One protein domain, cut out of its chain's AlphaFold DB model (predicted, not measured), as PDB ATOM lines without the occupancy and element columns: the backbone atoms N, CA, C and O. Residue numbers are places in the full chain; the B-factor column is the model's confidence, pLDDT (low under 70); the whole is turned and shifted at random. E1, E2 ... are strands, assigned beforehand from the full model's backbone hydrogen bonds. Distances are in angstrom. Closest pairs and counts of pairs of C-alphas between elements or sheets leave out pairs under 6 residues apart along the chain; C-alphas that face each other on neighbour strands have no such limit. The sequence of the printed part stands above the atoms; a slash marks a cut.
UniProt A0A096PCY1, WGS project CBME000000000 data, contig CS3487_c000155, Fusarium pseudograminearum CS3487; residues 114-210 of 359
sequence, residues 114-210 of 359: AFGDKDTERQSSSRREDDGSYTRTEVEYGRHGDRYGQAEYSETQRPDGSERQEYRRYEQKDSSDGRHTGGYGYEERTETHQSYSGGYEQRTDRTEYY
ATOM      1  N   ALA A 114     245.074 231.030 216.332       63.88
ATOM      2  CA  ALA A 114     245.959 231.558 215.295       63.88
ATOM      3  C   ALA A 114     245.203 231.992 214.025       63.88
ATOM      4  O   ALA A 114     245.706 232.834 213.279       63.88
ATOM      5  N   PHE A 115     244.004 231.448 213.796       71.38
ATOM      6  CA  PHE A 115     243.088 231.870 212.741       71.38
ATOM      7  C   PHE A 115     241.901 232.583 213.399       71.38
ATOM      8  O   PHE A 115     241.280 232.046 214.314       71.38
ATOM      9  N   GLY A 116     241.627 233.827 212.996       64.62
ATOM     10  CA  GLY A 116     240.473 234.570 213.512       64.62
ATOM     11  C   GLY A 116     239.172 234.105 212.858       64.62
ATOM     12  O   GLY A 116     239.196 233.683 211.707       64.62
ATOM     13  N   ASP A 117     238.031 234.270 213.533       65.69
ATOM     14  CA  ASP A 117     236.719 233.776 213.060       65.69
ATOM     15  C   ASP A 117     236.334 234.257 211.647       65.69
ATOM     16  O   ASP A 117     235.642 233.573 210.900       65.69
ATOM     17  N   LYS A 118     236.798 235.453 211.268       67.25
ATOM     18  CA  LYS A 118     236.568 236.062 209.945       67.25
ATOM     19  C   LYS A 118     237.388 235.432 208.812       67.25
ATOM     20  O   LYS A 118     237.052 235.627 207.649       67.25
ATOM     21  N   ASP A 119     238.458 234.728 209.164       74.50
ATOM     22  CA  ASP A 119     239.415 234.112 208.244       74.50
ATOM     23  C   ASP A 119     239.201 232.588 208.161       74.50
ATOM     24  O   ASP A 119     239.998 231.885 207.533       74.50
ATOM     25  N   THR A 120     238.135 232.085 208.799       81.00
ATOM     26  CA  THR A 120     237.778 230.667 208.860       81.00
ATOM     27  C   THR A 120     236.405 230.385 208.257       81.00
ATOM     28  O   THR A 120     235.456 231.135 208.474       81.00
ATOM     29  N   GLU A 121     236.276 229.267 207.550       82.69
ATOM     30  CA  GLU A 121     235.006 228.720 207.075       82.69
ATOM     31  C   GLU A 121     234.749 227.371 207.749       82.69
ATOM     32  O   GLU A 121     235.612 226.494 207.734       82.69
ATOM     33  N   ARG A 122     233.550 227.199 208.321       85.00
ATOM     34  CA  ARG A 122     233.118 225.955 208.971       85.00
ATOM     35  C   ARG A 122     232.048 225.251 208.159       85.00
ATOM     36  O   ARG A 122     231.088 225.871 207.699       85.00
ATOM     37  N   GLN A 123     232.179 223.939 208.055       85.94
ATOM     38  CA  GLN A 123     231.207 223.059 207.432       85.94
ATOM     39  C   GLN A 123     230.880 221.924 208.395       85.94
ATOM     40  O   GLN A 123     231.749 221.155 208.789       85.94
ATOM     41  N   SER A 124     229.608 221.818 208.770       86.50
ATOM     42  CA  SER A 124     229.095 220.722 209.587       86.50
ATOM     43  C   SER A 124     228.293 219.767 208.718       86.50
ATOM     44  O   SER A 124     227.435 220.191 207.937       86.50
ATOM     45  N   SER A 125     228.513 218.478 208.903       89.06
ATOM     46  CA  SER A 125     227.700 217.426 208.318       89.06
ATOM     47  C   SER A 125     227.342 216.405 209.385       89.06
ATOM     48  O   SER A 125     228.068 216.198 210.354       89.06
ATOM     49  N   SER A 126     226.187 215.779 209.219       90.00
ATOM     50  CA  SER A 126     225.759 214.688 210.077       90.00
ATOM     51  C   SER A 126     225.129 213.611 209.226       90.00
ATOM     52  O   SER A 126     224.353 213.922 208.318       90.00
ATOM     53  N   ARG A 127     225.423 212.357 209.540       91.25
ATOM     54  CA  ARG A 127     224.854 211.201 208.861       91.25
ATOM     55  C   ARG A 127     224.483 210.136 209.880       91.25
ATOM     56  O   ARG A 127     225.176 209.945 210.877       91.25
ATOM     57  N   ARG A 128     223.361 209.476 209.622       92.31
ATOM     58  CA  ARG A 128     222.950 208.273 210.334       92.31
ATOM     59  C   ARG A 128     223.225 207.096 209.416       92.31
ATOM     60  O   ARG A 128     222.849 207.147 208.248       92.31
ATOM     61  N   GLU A 129     223.896 206.099 209.952       90.88
ATOM     62  CA  GLU A 129     224.265 204.887 209.238       90.88
ATOM     63  C   GLU A 129     223.193 203.803 209.429       90.88
ATOM     64  O   GLU A 129     222.373 203.864 210.353       90.88
ATOM     65  N   ASP A 130     223.219 202.787 208.567       90.38
ATOM     66  CA  ASP A 130     222.279 201.657 208.613       90.38
ATOM     67  C   ASP A 130     222.443 200.797 209.879       90.38
ATOM     68  O   ASP A 130     221.500 200.133 210.311       90.38
ATOM     69  N   ASP A 131     223.622 200.836 210.509       88.94
ATOM     70  CA  ASP A 131     223.898 200.180 211.793       88.94
ATOM     71  C   ASP A 131     223.321 200.949 212.997       88.94
ATOM     72  O   ASP A 131     223.495 200.532 214.141       88.94
ATOM     73  N   GLY A 132     222.623 202.062 212.752       88.88
ATOM     74  CA  GLY A 132     222.043 202.926 213.775       88.88
ATOM     75  C   GLY A 132     223.039 203.902 214.397       88.88
ATOM     76  O   GLY A 132     222.630 204.704 215.242       88.88
ATOM     77  N   SER A 133     224.313 203.877 213.992       91.94
ATOM     78  CA  SER A 133     225.291 204.854 214.456       91.94
ATOM     79  C   SER A 133     225.010 206.242 213.879       91.94
ATOM     80  O   SER A 133     224.472 206.415 212.780       91.94
ATOM     81  N   TYR A 134     225.347 207.264 214.655       90.06
ATOM     82  CA  TYR A 134     225.240 208.659 214.261       90.06
ATOM     83  C   TYR A 134     226.634 209.262 214.224       90.06
ATOM     84  O   TYR A 134     227.328 209.273 215.237       90.06
ATOM     85  N   THR A 135     227.036 209.761 213.059       92.31
ATOM     86  CA  THR A 135     228.314 210.449 212.884       92.31
ATOM     87  C   THR A 135     228.079 211.921 212.585       92.31
ATOM     88  O   THR A 135     227.365 212.258 211.636       92.31
ATOM     89  N   ARG A 136     228.701 212.801 213.368       92.19
ATOM     90  CA  ARG A 136     228.785 214.242 213.114       92.19
ATOM     91  C   ARG A 136     230.222 214.584 212.763       92.19
ATOM     92  O   ARG A 136     231.123 214.276 213.530       92.19
ATOM     93  N   THR A 137     230.417 215.240 211.628       91.50
ATOM     94  CA  THR A 137     231.728 215.691 211.162       91.50
ATOM     95  C   THR A 137     231.701 217.197 210.965       91.50
ATOM     96  O   THR A 137     230.826 217.730 210.281       91.50
ATOM     97  N   GLU A 138     232.670 217.880 211.549       89.44
ATOM     98  CA  GLU A 138     232.878 219.315 211.452       89.44
ATOM     99  C   GLU A 138     234.248 219.575 210.855       89.44
ATOM    100  O   GLU A 138     235.255 219.108 211.373       89.44
ATOM    101  N   VAL A 139     234.278 220.320 209.758       90.69
ATOM    102  CA  VAL A 139     235.515 220.710 209.092       90.69
ATOM    103  C   VAL A 139     235.628 222.222 209.131       90.69
ATOM    104  O   VAL A 139     234.681 222.936 208.802       90.69
ATOM    105  N   GLU A 140     236.791 222.713 209.524       88.62
ATOM    106  CA  GLU A 140     237.137 224.122 209.535       88.62
ATOM    107  C   GLU A 140     238.356 224.356 208.652       88.62
ATOM    108  O   GLU A 140     239.377 223.684 208.777       88.62
ATOM    109  N   TYR A 141     238.247 225.340 207.770       88.88
ATOM    110  CA  TYR A 141     239.336 225.800 206.923       88.88
ATOM    111  C   TYR A 141     239.678 227.225 207.308       88.88
ATOM    112  O   TYR A 141     238.776 228.028 207.514       88.88
ATOM    113  N   GLY A 142     240.959 227.559 207.368       87.81
ATOM    114  CA  GLY A 142     241.430 228.885 207.733       87.81
ATOM    115  C   GLY A 142     242.538 229.342 206.806       87.81
ATOM    116  O   GLY A 142     243.431 228.567 206.458       87.81
ATOM    117  N   ARG A 143     242.505 230.616 206.413       84.44
ATOM    118  CA  ARG A 143     243.611 231.230 205.675       84.44
ATOM    119  C   ARG A 143     243.960 232.582 206.264       84.44
ATOM    120  O   ARG A 143     243.161 233.507 206.216       84.44
ATOM    121  N   HIS A 144     245.190 232.714 206.743       82.81
ATOM    122  CA  HIS A 144     245.679 233.957 207.323       82.81
ATOM    123  C   HIS A 144     247.079 234.292 206.801       82.81
ATOM    124  O   HIS A 144     248.069 233.655 207.168       82.81
ATOM    125  N   GLY A 145     247.162 235.302 205.927       84.62
ATOM    126  CA  GLY A 145     248.399 235.661 205.227       84.62
ATOM    127  C   GLY A 145     248.943 234.480 204.419       84.62
ATOM    128  O   GLY A 145     248.241 233.937 203.564       84.62
ATOM    129  N   ASP A 146     250.164 234.062 204.749       83.12
ATOM    130  CA  ASP A 146     250.855 232.924 204.131       83.12
ATOM    131  C   ASP A 146     250.582 231.588 204.847       83.12
ATOM    132  O   ASP A 146     251.289 230.609 204.634       83.12
ATOM    133  N   ARG A 147     249.611 231.535 205.767       84.31
ATOM    134  CA  ARG A 147     249.266 230.312 206.500       84.31
ATOM    135  C   ARG A 147     247.922 229.780 206.054       84.31
ATOM    136  O   ARG A 147     246.937 230.520 206.001       84.31
ATOM    137  N   TYR A 148     247.893 228.486 205.805       88.38
ATOM    138  CA  TYR A 148     246.698 227.709 205.558       88.38
ATOM    139  C   TYR A 148     246.530 226.686 206.677       88.38
ATOM    140  O   TYR A 148     247.507 226.090 207.126       88.38
ATOM    141  N   GLY A 149     245.300 226.498 207.132       90.25
ATOM    142  CA  GLY A 149     244.948 225.502 208.128       90.25
ATOM    143  C   GLY A 149     243.680 224.765 207.725       90.25
ATOM    144  O   GLY A 149     242.741 225.372 207.213       90.25
ATOM    145  N   GLN A 150     243.643 223.466 207.986       91.56
ATOM    146  CA  GLN A 150     242.436 222.651 207.954       91.56
ATOM    147  C   GLN A 150     242.346 221.845 209.248       91.56
ATOM    148  O   GLN A 150     243.318 221.213 209.646       91.56
ATOM    149  N   ALA A 151     241.195 221.853 209.906       91.81
ATOM    150  CA  ALA A 151     240.919 220.969 211.025       91.81
ATOM    151  C   ALA A 151     239.600 220.234 210.801       91.81
ATOM    152  O   ALA A 151     238.659 220.786 210.243       91.81
ATOM    153  N   GLU A 152     239.545 218.983 211.225       91.75
ATOM    154  CA  GLU A 152     238.393 218.104 211.126       91.75
ATOM    155  C   GLU A 152     238.159 217.464 212.489       91.75
ATOM    156  O   GLU A 152     239.080 216.918 213.092       91.75
ATOM    157  N   TYR A 153     236.925 217.525 212.967       91.31
ATOM    158  CA  TYR A 153     236.452 216.771 214.114       91.31
ATOM    159  C   TYR A 153     235.324 215.855 213.666       91.31
ATOM    160  O   TYR A 153     234.377 216.306 213.026       91.31
ATOM    161  N   SER A 154     235.400 214.576 214.005       92.06
ATOM    162  CA  SER A 154     234.347 213.610 213.737       92.06
ATOM    163  C   SER A 154     234.012 212.840 215.001       92.06
ATOM    164  O   SER A 154     234.881 212.230 215.613       92.06
ATOM    165  N   GLU A 155     232.736 212.817 215.355       91.56
ATOM    166  CA  GLU A 155     232.212 212.062 216.484       91.56
ATOM    167  C   GLU A 155     231.204 211.042 215.974       91.56
ATOM    168  O   GLU A 155     230.227 211.405 215.318       91.56
ATOM    169  N   THR A 156     231.445 209.770 216.270       92.88
ATOM    170  CA  THR A 156     230.552 208.661 215.955       92.88
ATOM    171  C   THR A 156     230.025 208.060 217.248       92.88
ATOM    172  O   THR A 156     230.777 207.458 218.013       92.88
ATOM    173  N   GLN A 157     228.718 208.171 217.453       91.44
ATOM    174  CA  GLN A 157     227.997 207.526 218.544       91.44
ATOM    175  C   GLN A 157     227.344 206.255 218.022       91.44
ATOM    176  O   GLN A 157     226.605 206.286 217.033       91.44
ATOM    177  N   ARG A 158     227.625 205.128 218.667       92.06
ATOM    178  CA  ARG A 158     227.083 203.826 218.285       92.06
ATOM    179  C   ARG A 158     225.931 203.417 219.211       92.06
ATOM    180  O   ARG A 158     225.878 203.857 220.360       92.06
ATOM    181  N   PRO A 159     225.006 202.554 218.753       88.31
ATOM    182  CA  PRO A 159     223.867 202.124 219.571       88.31
ATOM    183  C   PRO A 159     224.244 201.333 220.829       88.31
ATOM    184  O   PRO A 159     223.445 201.248 221.756       88.31
ATOM    185  N   ASP A 160     225.441 200.746 220.862       83.94
ATOM    186  CA  ASP A 160     225.991 200.022 222.012       83.94
ATOM    187  C   ASP A 160     226.505 200.958 223.123       83.94
ATOM    188  O   ASP A 160     227.047 200.487 224.122       83.94
ATOM    189  N   GLY A 161     226.340 202.274 222.957       85.06
ATOM    190  CA  GLY A 161     226.828 203.286 223.889       85.06
ATOM    191  C   GLY A 161     228.324 203.560 223.755       85.06
ATOM    192  O   GLY A 161     228.855 204.349 224.535       85.06
ATOM    193  N   SER A 162     229.009 202.935 222.791       88.25
ATOM    194  CA  SER A 162     230.387 203.292 222.478       88.25
ATOM    195  C   SER A 162     230.448 204.573 221.650       88.25
ATOM    196  O   SER A 162     229.589 204.869 220.813       88.25
ATOM    197  N   GLU A 163     231.495 205.342 221.897       89.00
ATOM    198  CA  GLU A 163     231.757 206.618 221.257       89.00
ATOM    199  C   GLU A 163     233.154 206.598 220.646       89.00
ATOM    200  O   GLU A 163     234.117 206.138 221.261       89.00
ATOM    201  N   ARG A 164     233.274 207.129 219.432       91.06
ATOM    202  CA  ARG A 164     234.559 207.395 218.795       91.06
ATOM    203  C   ARG A 164     234.649 208.865 218.423       91.06
ATOM    204  O   ARG A 164     233.844 209.342 217.631       91.06
ATOM    205  N   GLN A 165     235.678 209.530 218.916       91.94
ATOM    206  CA  GLN A 165     236.059 210.885 218.548       91.94
ATOM    207  C   GLN A 165     237.352 210.829 217.728       91.94
ATOM    208  O   GLN A 165     238.311 210.156 218.104       91.94
ATOM    209  N   GLU A 166     237.391 211.533 216.605       91.88
ATOM    210  CA  GLU A 166     238.581 211.729 215.780       91.88
ATOM    211  C   GLU A 166     238.777 213.226 215.561       91.88
ATOM    212  O   GLU A 166     237.863 213.916 215.118       91.88
ATOM    213  N   TYR A 167     239.969 213.728 215.854       91.12
ATOM    214  CA  TYR A 167     240.367 215.098 215.581       91.12
ATOM    215  C   TYR A 167     241.627 215.093 214.725       91.12
ATOM    216  O   TYR A 167     242.619 214.451 215.061       91.12
ATOM    217  N   ARG A 168     241.605 215.826 213.617       91.88
ATOM    218  CA  ARG A 168     242.750 216.027 212.733       91.88
ATOM    219  C   ARG A 168     242.945 217.511 212.504       91.88
ATOM    220  O   ARG A 168     241.984 218.236 212.287       91.88
ATOM    221  N   ARG A 169     244.189 217.967 212.500       90.69
ATOM    222  CA  ARG A 169     244.561 219.334 212.138       90.69
ATOM    223  C   ARG A 169     245.785 219.301 211.252       90.69
ATOM    224  O   ARG A 169     246.746 218.604 211.541       90.69
ATOM    225  N   TYR A 170     245.751 220.083 210.194       88.38
ATOM    226  CA  TYR A 170     246.851 220.289 209.283       88.38
ATOM    227  C   TYR A 170     247.073 221.780 209.091       88.38
ATOM    228  O   TYR A 170     246.127 222.536 208.890       88.38
ATOM    229  N   GLU A 171     248.325 222.201 209.137       88.00
ATOM    230  CA  GLU A 171     248.744 223.571 208.903       88.00
ATOM    231  C   GLU A 171     249.894 223.597 207.919       88.00
ATOM    232  O   GLU A 171     250.826 222.800 207.998       88.00
ATOM    233  N   GLN A 172     249.851 224.559 207.014       87.44
ATOM    234  CA  GLN A 172     250.912 224.832 206.071       87.44
ATOM    235  C   GLN A 172     251.250 226.311 206.132       87.44
ATOM    236  O   GLN A 172     250.370 227.171 206.136       87.44
ATOM    237  N   LYS A 173     252.544 226.609 206.166       83.81
ATOM    238  CA  LYS A 173     253.049 227.963 205.985       83.81
ATOM    239  C   LYS A 173     253.787 228.040 204.660       83.81
ATOM    240  O   LYS A 173     254.825 227.398 204.487       83.81
ATOM    241  N   ASP A 174     253.270 228.863 203.763       75.94
ATOM    242  CA  ASP A 174     253.980 229.275 202.569       75.94
ATOM    243  C   ASP A 174     255.100 230.243 202.958       75.94
ATOM    244  O   ASP A 174     254.943 231.132 203.800       75.94
ATOM    245  N   SER A 175     256.270 230.066 202.354       71.12
ATOM    246  CA  SER A 175     257.303 231.096 202.385       71.12
ATOM    247  C   SER A 175     257.175 231.950 201.138       71.12
ATOM    248  O   SER A 175     257.130 231.423 200.030       71.12
ATOM    249  N   SER A 176     257.221 233.270 201.315       65.19
ATOM    250  CA  SER A 176     257.206 234.252 200.223       65.19
ATOM    251  C   SER A 176     258.306 234.039 199.164       65.19
ATOM    252  O   SER A 176     258.198 234.590 198.073       65.19
ATOM    253  N   ASP A 177     259.353 233.263 199.468       66.25
ATOM    254  CA  ASP A 177     260.464 232.937 198.557       66.25
ATOM    255  C   ASP A 177     260.272 231.593 197.812       66.25
ATOM    256  O   ASP A 177     261.097 231.205 196.994       66.25
ATOM    257  N   GLY A 178     259.202 230.838 198.102       61.19
ATOM    258  CA  GLY A 178     258.911 229.532 197.488       61.19
ATOM    259  C   GLY A 178     259.852 228.384 197.889       61.19
ATOM    260  O   GLY A 178     259.592 227.237 197.540       61.19
ATOM    261  N   ARG A 179     260.927 228.662 198.641       58.78
ATOM    262  CA  ARG A 179     261.964 227.673 199.000       58.78
ATOM    263  C   ARG A 179     261.685 226.859 200.259       58.78
ATOM    264  O   ARG A 179     262.292 225.810 200.439       58.78
ATOM    265  N   HIS A 180     260.776 227.311 201.126       56.41
ATOM    266  CA  HIS A 180     260.481 226.635 202.393       56.41
ATOM    267  C   HIS A 180     258.974 226.543 202.639       56.41
ATOM    268  O   HIS A 180     258.355 227.514 203.059       56.41
ATOM    269  N   THR A 181     258.369 225.382 202.388       67.00
ATOM    270  CA  THR A 181     257.017 225.086 202.883       67.00
ATOM    271  C   THR A 181     257.163 224.222 204.129       67.00
ATOM    272  O   THR A 181     257.764 223.151 204.090       67.00
ATOM    273  N   GLY A 182     256.729 224.751 205.272       76.00
ATOM    274  CA  GLY A 182     256.706 224.020 206.536       76.00
ATOM    275  C   GLY A 182     255.284 223.558 206.803       76.00
ATOM    276  O   GLY A 182     254.377 224.392 206.832       76.00
ATOM    277  N   GLY A 183     255.097 222.250 206.968       84.50
ATOM    278  CA  GLY A 183     253.810 221.654 207.325       84.50
ATOM    279  C   GLY A 183     253.792 221.201 208.784       84.50
ATOM    280  O   GLY A 183     254.819 220.780 209.309       84.50
ATOM    281  N   TYR A 184     252.639 221.243 209.433       87.62
ATOM    282  CA  TYR A 184     252.397 220.607 210.724       87.62
ATOM    283  C   TYR A 184     251.082 219.836 210.651       87.62
ATOM    284  O   TYR A 184     250.093 220.351 210.147       87.62
ATOM    285  N   GLY A 185     251.072 218.598 211.123       88.69
ATOM    286  CA  GLY A 185     249.893 217.751 211.211       88.69
ATOM    287  C   GLY A 185     249.723 217.233 212.631       88.69
ATOM    288  O   GLY A 185     250.700 216.901 213.292       88.69
ATOM    289  N   TYR A 186     248.489 217.133 213.089       88.81
ATOM    290  CA  TYR A 186     248.115 216.549 214.368       88.81
ATOM    291  C   TYR A 186     246.906 215.648 214.151       88.81
ATOM    292  O   TYR A 186     245.963 216.037 213.465       88.81
ATOM    293  N   GLU A 187     246.923 214.459 214.735       89.25
ATOM    294  CA  GLU A 187     245.796 213.535 214.760       89.25
ATOM    295  C   GLU A 187     245.621 212.985 216.174       89.25
ATOM    296  O   GLU A 187     246.574 212.519 216.798       89.25
ATOM    297  N   GLU A 188     244.393 213.016 216.672       88.50
ATOM    298  CA  GLU A 188     243.985 212.392 217.920       88.50
ATOM    299  C   GLU A 188     242.749 211.533 217.668       88.50
ATOM    300  O   GLU A 188     241.780 211.978 217.054       88.50
ATOM    301  N   ARG A 189     242.771 210.297 218.158       90.06
ATOM    302  CA  ARG A 189     241.605 209.418 218.183       90.06
ATOM    303  C   ARG A 189     241.333 209.019 219.621       90.06
ATOM    304  O   ARG A 189     242.227 208.507 220.288       90.06
ATOM    305  N   THR A 190     240.094 209.195 220.059       87.62
ATOM    306  CA  THR A 190     239.609 208.734 221.359       87.62
ATOM    307  C   THR A 190     238.451 207.771 221.152       87.62
ATOM    308  O   THR A 190     237.484 208.087 220.464       87.62
ATOM    309  N   GLU A 191     238.545 206.584 221.732       87.44
ATOM    310  CA  GLU A 191     237.485 205.580 221.732       87.44
ATOM    311  C   GLU A 191     237.058 205.324 223.175       87.44
ATOM    312  O   GLU A 191     237.892 205.034 224.033       87.44
ATOM    313  N   THR A 192     235.760 205.437 223.435       86.25
ATOM    314  CA  THR A 192     235.148 205.169 224.734       86.25
ATOM    315  C   THR A 192     234.175 204.013 224.574       86.25
ATOM    316  O   THR A 192     233.296 204.052 223.713       86.25
ATOM    317  N   HIS A 193     234.301 202.981 225.400       84.62
ATOM    318  CA  HIS A 193     233.370 201.860 225.404       84.62
ATOM    319  C   HIS A 193     232.908 201.515 226.815       84.62
ATOM    320  O   HIS A 193     233.622 201.691 227.804       84.62
ATOM    321  N   GLN A 194     231.685 201.002 226.909       80.69
ATOM    322  CA  GLN A 194     231.133 200.544 228.172       80.69
ATOM    323  C   GLN A 194     231.727 199.174 228.522       80.69
ATOM    324  O   GLN A 194     231.653 198.218 227.751       80.69
ATOM    325  N   SER A 195     232.356 199.081 229.688       72.00
ATOM    326  CA  SER A 195     232.923 197.836 230.202       72.00
ATOM    327  C   SER A 195     231.841 196.960 230.841       72.00
ATOM    328  O   SER A 195     230.853 197.444 231.400       72.00
ATOM    329  N   TYR A 196     232.066 195.645 230.818       70.31
ATOM    330  CA  TYR A 196     231.145 194.645 231.371       70.31
ATOM    331  C   TYR A 196     230.882 194.816 232.884       70.31
ATOM    332  O   TYR A 196     229.851 194.378 233.386       70.31
ATOM    333  N   SER A 197     231.781 195.484 233.619       77.75
ATOM    334  CA  SER A 197     231.640 195.768 235.056       77.75
ATOM    335  C   SER A 197     230.938 197.097 235.368       77.75
ATOM    336  O   SER A 197     230.975 197.544 236.513       77.75
ATOM    337  N   GLY A 198     230.323 197.749 234.375       75.50
ATOM    338  CA  GLY A 198     229.596 199.009 234.557       75.50
ATOM    339  C   GLY A 198     230.473 200.268 234.604       75.50
ATOM    340  O   GLY A 198     229.962 201.337 234.923       75.50
ATOM    341  N   GLY A 199     231.768 200.163 234.287       78.19
ATOM    342  CA  GLY A 199     232.661 201.313 234.078       78.19
ATOM    343  C   GLY A 199     232.767 201.709 232.602       78.19
ATOM    344  O   GLY A 199     232.327 200.958 231.732       78.19
ATOM    345  N   TYR A 200     233.388 202.846 232.308       76.88
ATOM    346  CA  TYR A 200     233.815 203.220 230.957       76.88
ATOM    347  C   TYR A 200     235.311 202.934 230.800       76.88
ATOM    348  O   TYR A 200     236.092 203.161 231.724       76.88
ATOM    349  N   GLU A 201     235.709 202.426 229.643       81.38
ATOM    350  CA  GLU A 201     237.108 202.330 229.242       81.38
ATOM    351  C   GLU A 201     237.335 203.328 228.111       81.38
ATOM    352  O   GLU A 201     236.557 203.383 227.156       81.38
ATOM    353  N   GLN A 202     238.363 204.160 228.265       86.38
ATOM    354  CA  GLN A 202     238.740 205.180 227.300       86.38
ATOM    355  C   GLN A 202     240.161 204.911 226.826       86.38
ATOM    356  O   GLN A 202     241.076 204.732 227.633       86.38
ATOM    357  N   ARG A 203     240.345 204.937 225.511       85.38
ATOM    358  CA  ARG A 203     241.652 204.864 224.873       85.38
ATOM    359  C   ARG A 203     241.853 206.080 223.983       85.38
ATOM    360  O   ARG A 203     241.018 206.343 223.124       85.38
ATOM    361  N   THR A 204     242.978 206.769 224.158       86.50
ATOM    362  CA  THR A 204     243.366 207.926 223.344       86.50
ATOM    363  C   THR A 204     244.717 207.676 222.688       86.50
ATOM    364  O   THR A 204     245.701 207.402 223.373       86.50
ATOM    365  N   ASP A 205     244.767 207.805 221.366       86.12
ATOM    366  CA  ASP A 205     245.982 207.722 220.560       86.12
ATOM    367  C   ASP A 205     246.254 209.102 219.924       86.12
ATOM    368  O   ASP A 205     245.343 209.721 219.371       86.12
ATOM    369  N   ARG A 206     247.501 209.593 220.002       91.12
ATOM    370  CA  ARG A 206     247.932 210.907 219.479       91.12
ATOM    371  C   ARG A 206     249.121 210.759 218.543       91.12
ATOM    372  O   ARG A 206     250.067 210.043 218.868       91.12
ATOM    373  N   THR A 207     249.090 211.461 217.415       86.50
ATOM    374  CA  THR A 207     250.178 211.484 216.432       86.50
ATOM    375  C   THR A 207     250.422 212.899 215.924       86.50
ATOM    376  O   THR A 207     249.493 213.603 215.536       86.50
ATOM    377  N   GLU A 208     251.689 213.296 215.888       87.12
ATOM    378  CA  GLU A 208     252.152 214.591 215.392       87.12
ATOM    379  C   GLU A 208     253.058 214.389 214.176       87.12
ATOM    380  O   GLU A 208     253.902 213.492 214.145       87.12
ATOM    381  N   TYR A 209     252.895 215.245 213.172       84.00
ATOM    382  CA  TYR A 209     253.630 215.225 211.918       84.00
ATOM    383  C   TYR A 209     254.260 216.596 211.690       84.00
ATOM    384  O   TYR A 209     253.578 217.615 211.713       84.00
ATOM    385  N   TYR A 210     255.557 216.632 211.401       82.50
ATOM    386  CA  TYR A 210     256.249 217.858 211.017       82.50
ATOM    387  C   TYR A 210     256.759 217.702 209.586       82.50
ATOM    388  O   TYR A 210     257.542 216.806 209.282       82.50
TER     389      TYR A 210
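This is residues 114 to 210 of the 359 residues of an uncharacterized protein of Fusarium pseudograminearum CS3487 (UniProt A0A096PCY1). A single sheet of six long strands, twisted along its length, makes up the body of this domain, with both faces bare of any named helix. The chain runs back and forth across it as a meander, each strand the antiparallel neighbour of the one before, in the order E1, E2, E3, E4, E5, E6. The printed part has 97 residues with six named strands and no named helix, and its class is all strand. The whole is loose, with a radius of gyration of the C-alphas of 17.3 A, and its C-alphas span 59 by 24 by 22 A, a rod with the strands running along its length.

The inner strands E3, residues 147 to 157, and E4, residues 163 to 173, have their centres nearest to the mean of the C-alphas. They are an antiparallel hairpin at 175 degrees, and N 152 and O 168 are within hydrogen-bond range at 2.8 A. On one side of E3 is E2, residues 134 to 144, antiparallel to it at 171 degrees, with N 140 and O 151 at 2.8 A. The edge strand E1, residues 120 to 128, is the antiparallel neighbour of E2 at 168 degrees, with N 123 and O 139 within hydrogen-bond range at 2.8 A. E5, residues 182 to 194, is antiparallel to E4 at 175 degrees, with N 167 and O 188 at 2.8 A. The other edge strand, E6, residues 200 to 210, is antiparallel to E5 at 171 degrees, with N 189 and O 205 at 2.9 A. The edge strands E1 and E6 are apart. From edge to edge the strands' lines turn by 39 degrees, and the sheet's C-alphas lie up to 5.8 A off its best plane.

E5 is the longest strand, 13 residues and 40.9 A from first to last C-alpha. E4 measures 33.8 A, E3 and E6 33.4 A each, E2 33.3 A and E1 26.9 A. E1 begins at C-alpha 120, (237.778, 230.667, 208.860). E5 begins at C-alpha 182, (256.706, 224.020, 206.536), and E6 ends at C-alpha 210, (256.249, 217.858, 211.017).

The two C-alphas farthest apart, those of Asp 177 and Ser 197, are 59.5 A apart. The printed part has no cut. The link from E4 to E5, 8 residues, is short; the other four links are tight, and no link is long. The mean pLDDT of the printed part is 84.1, and it is under 70 at residue 114, residues 116 to 118 and residues 176 to 181.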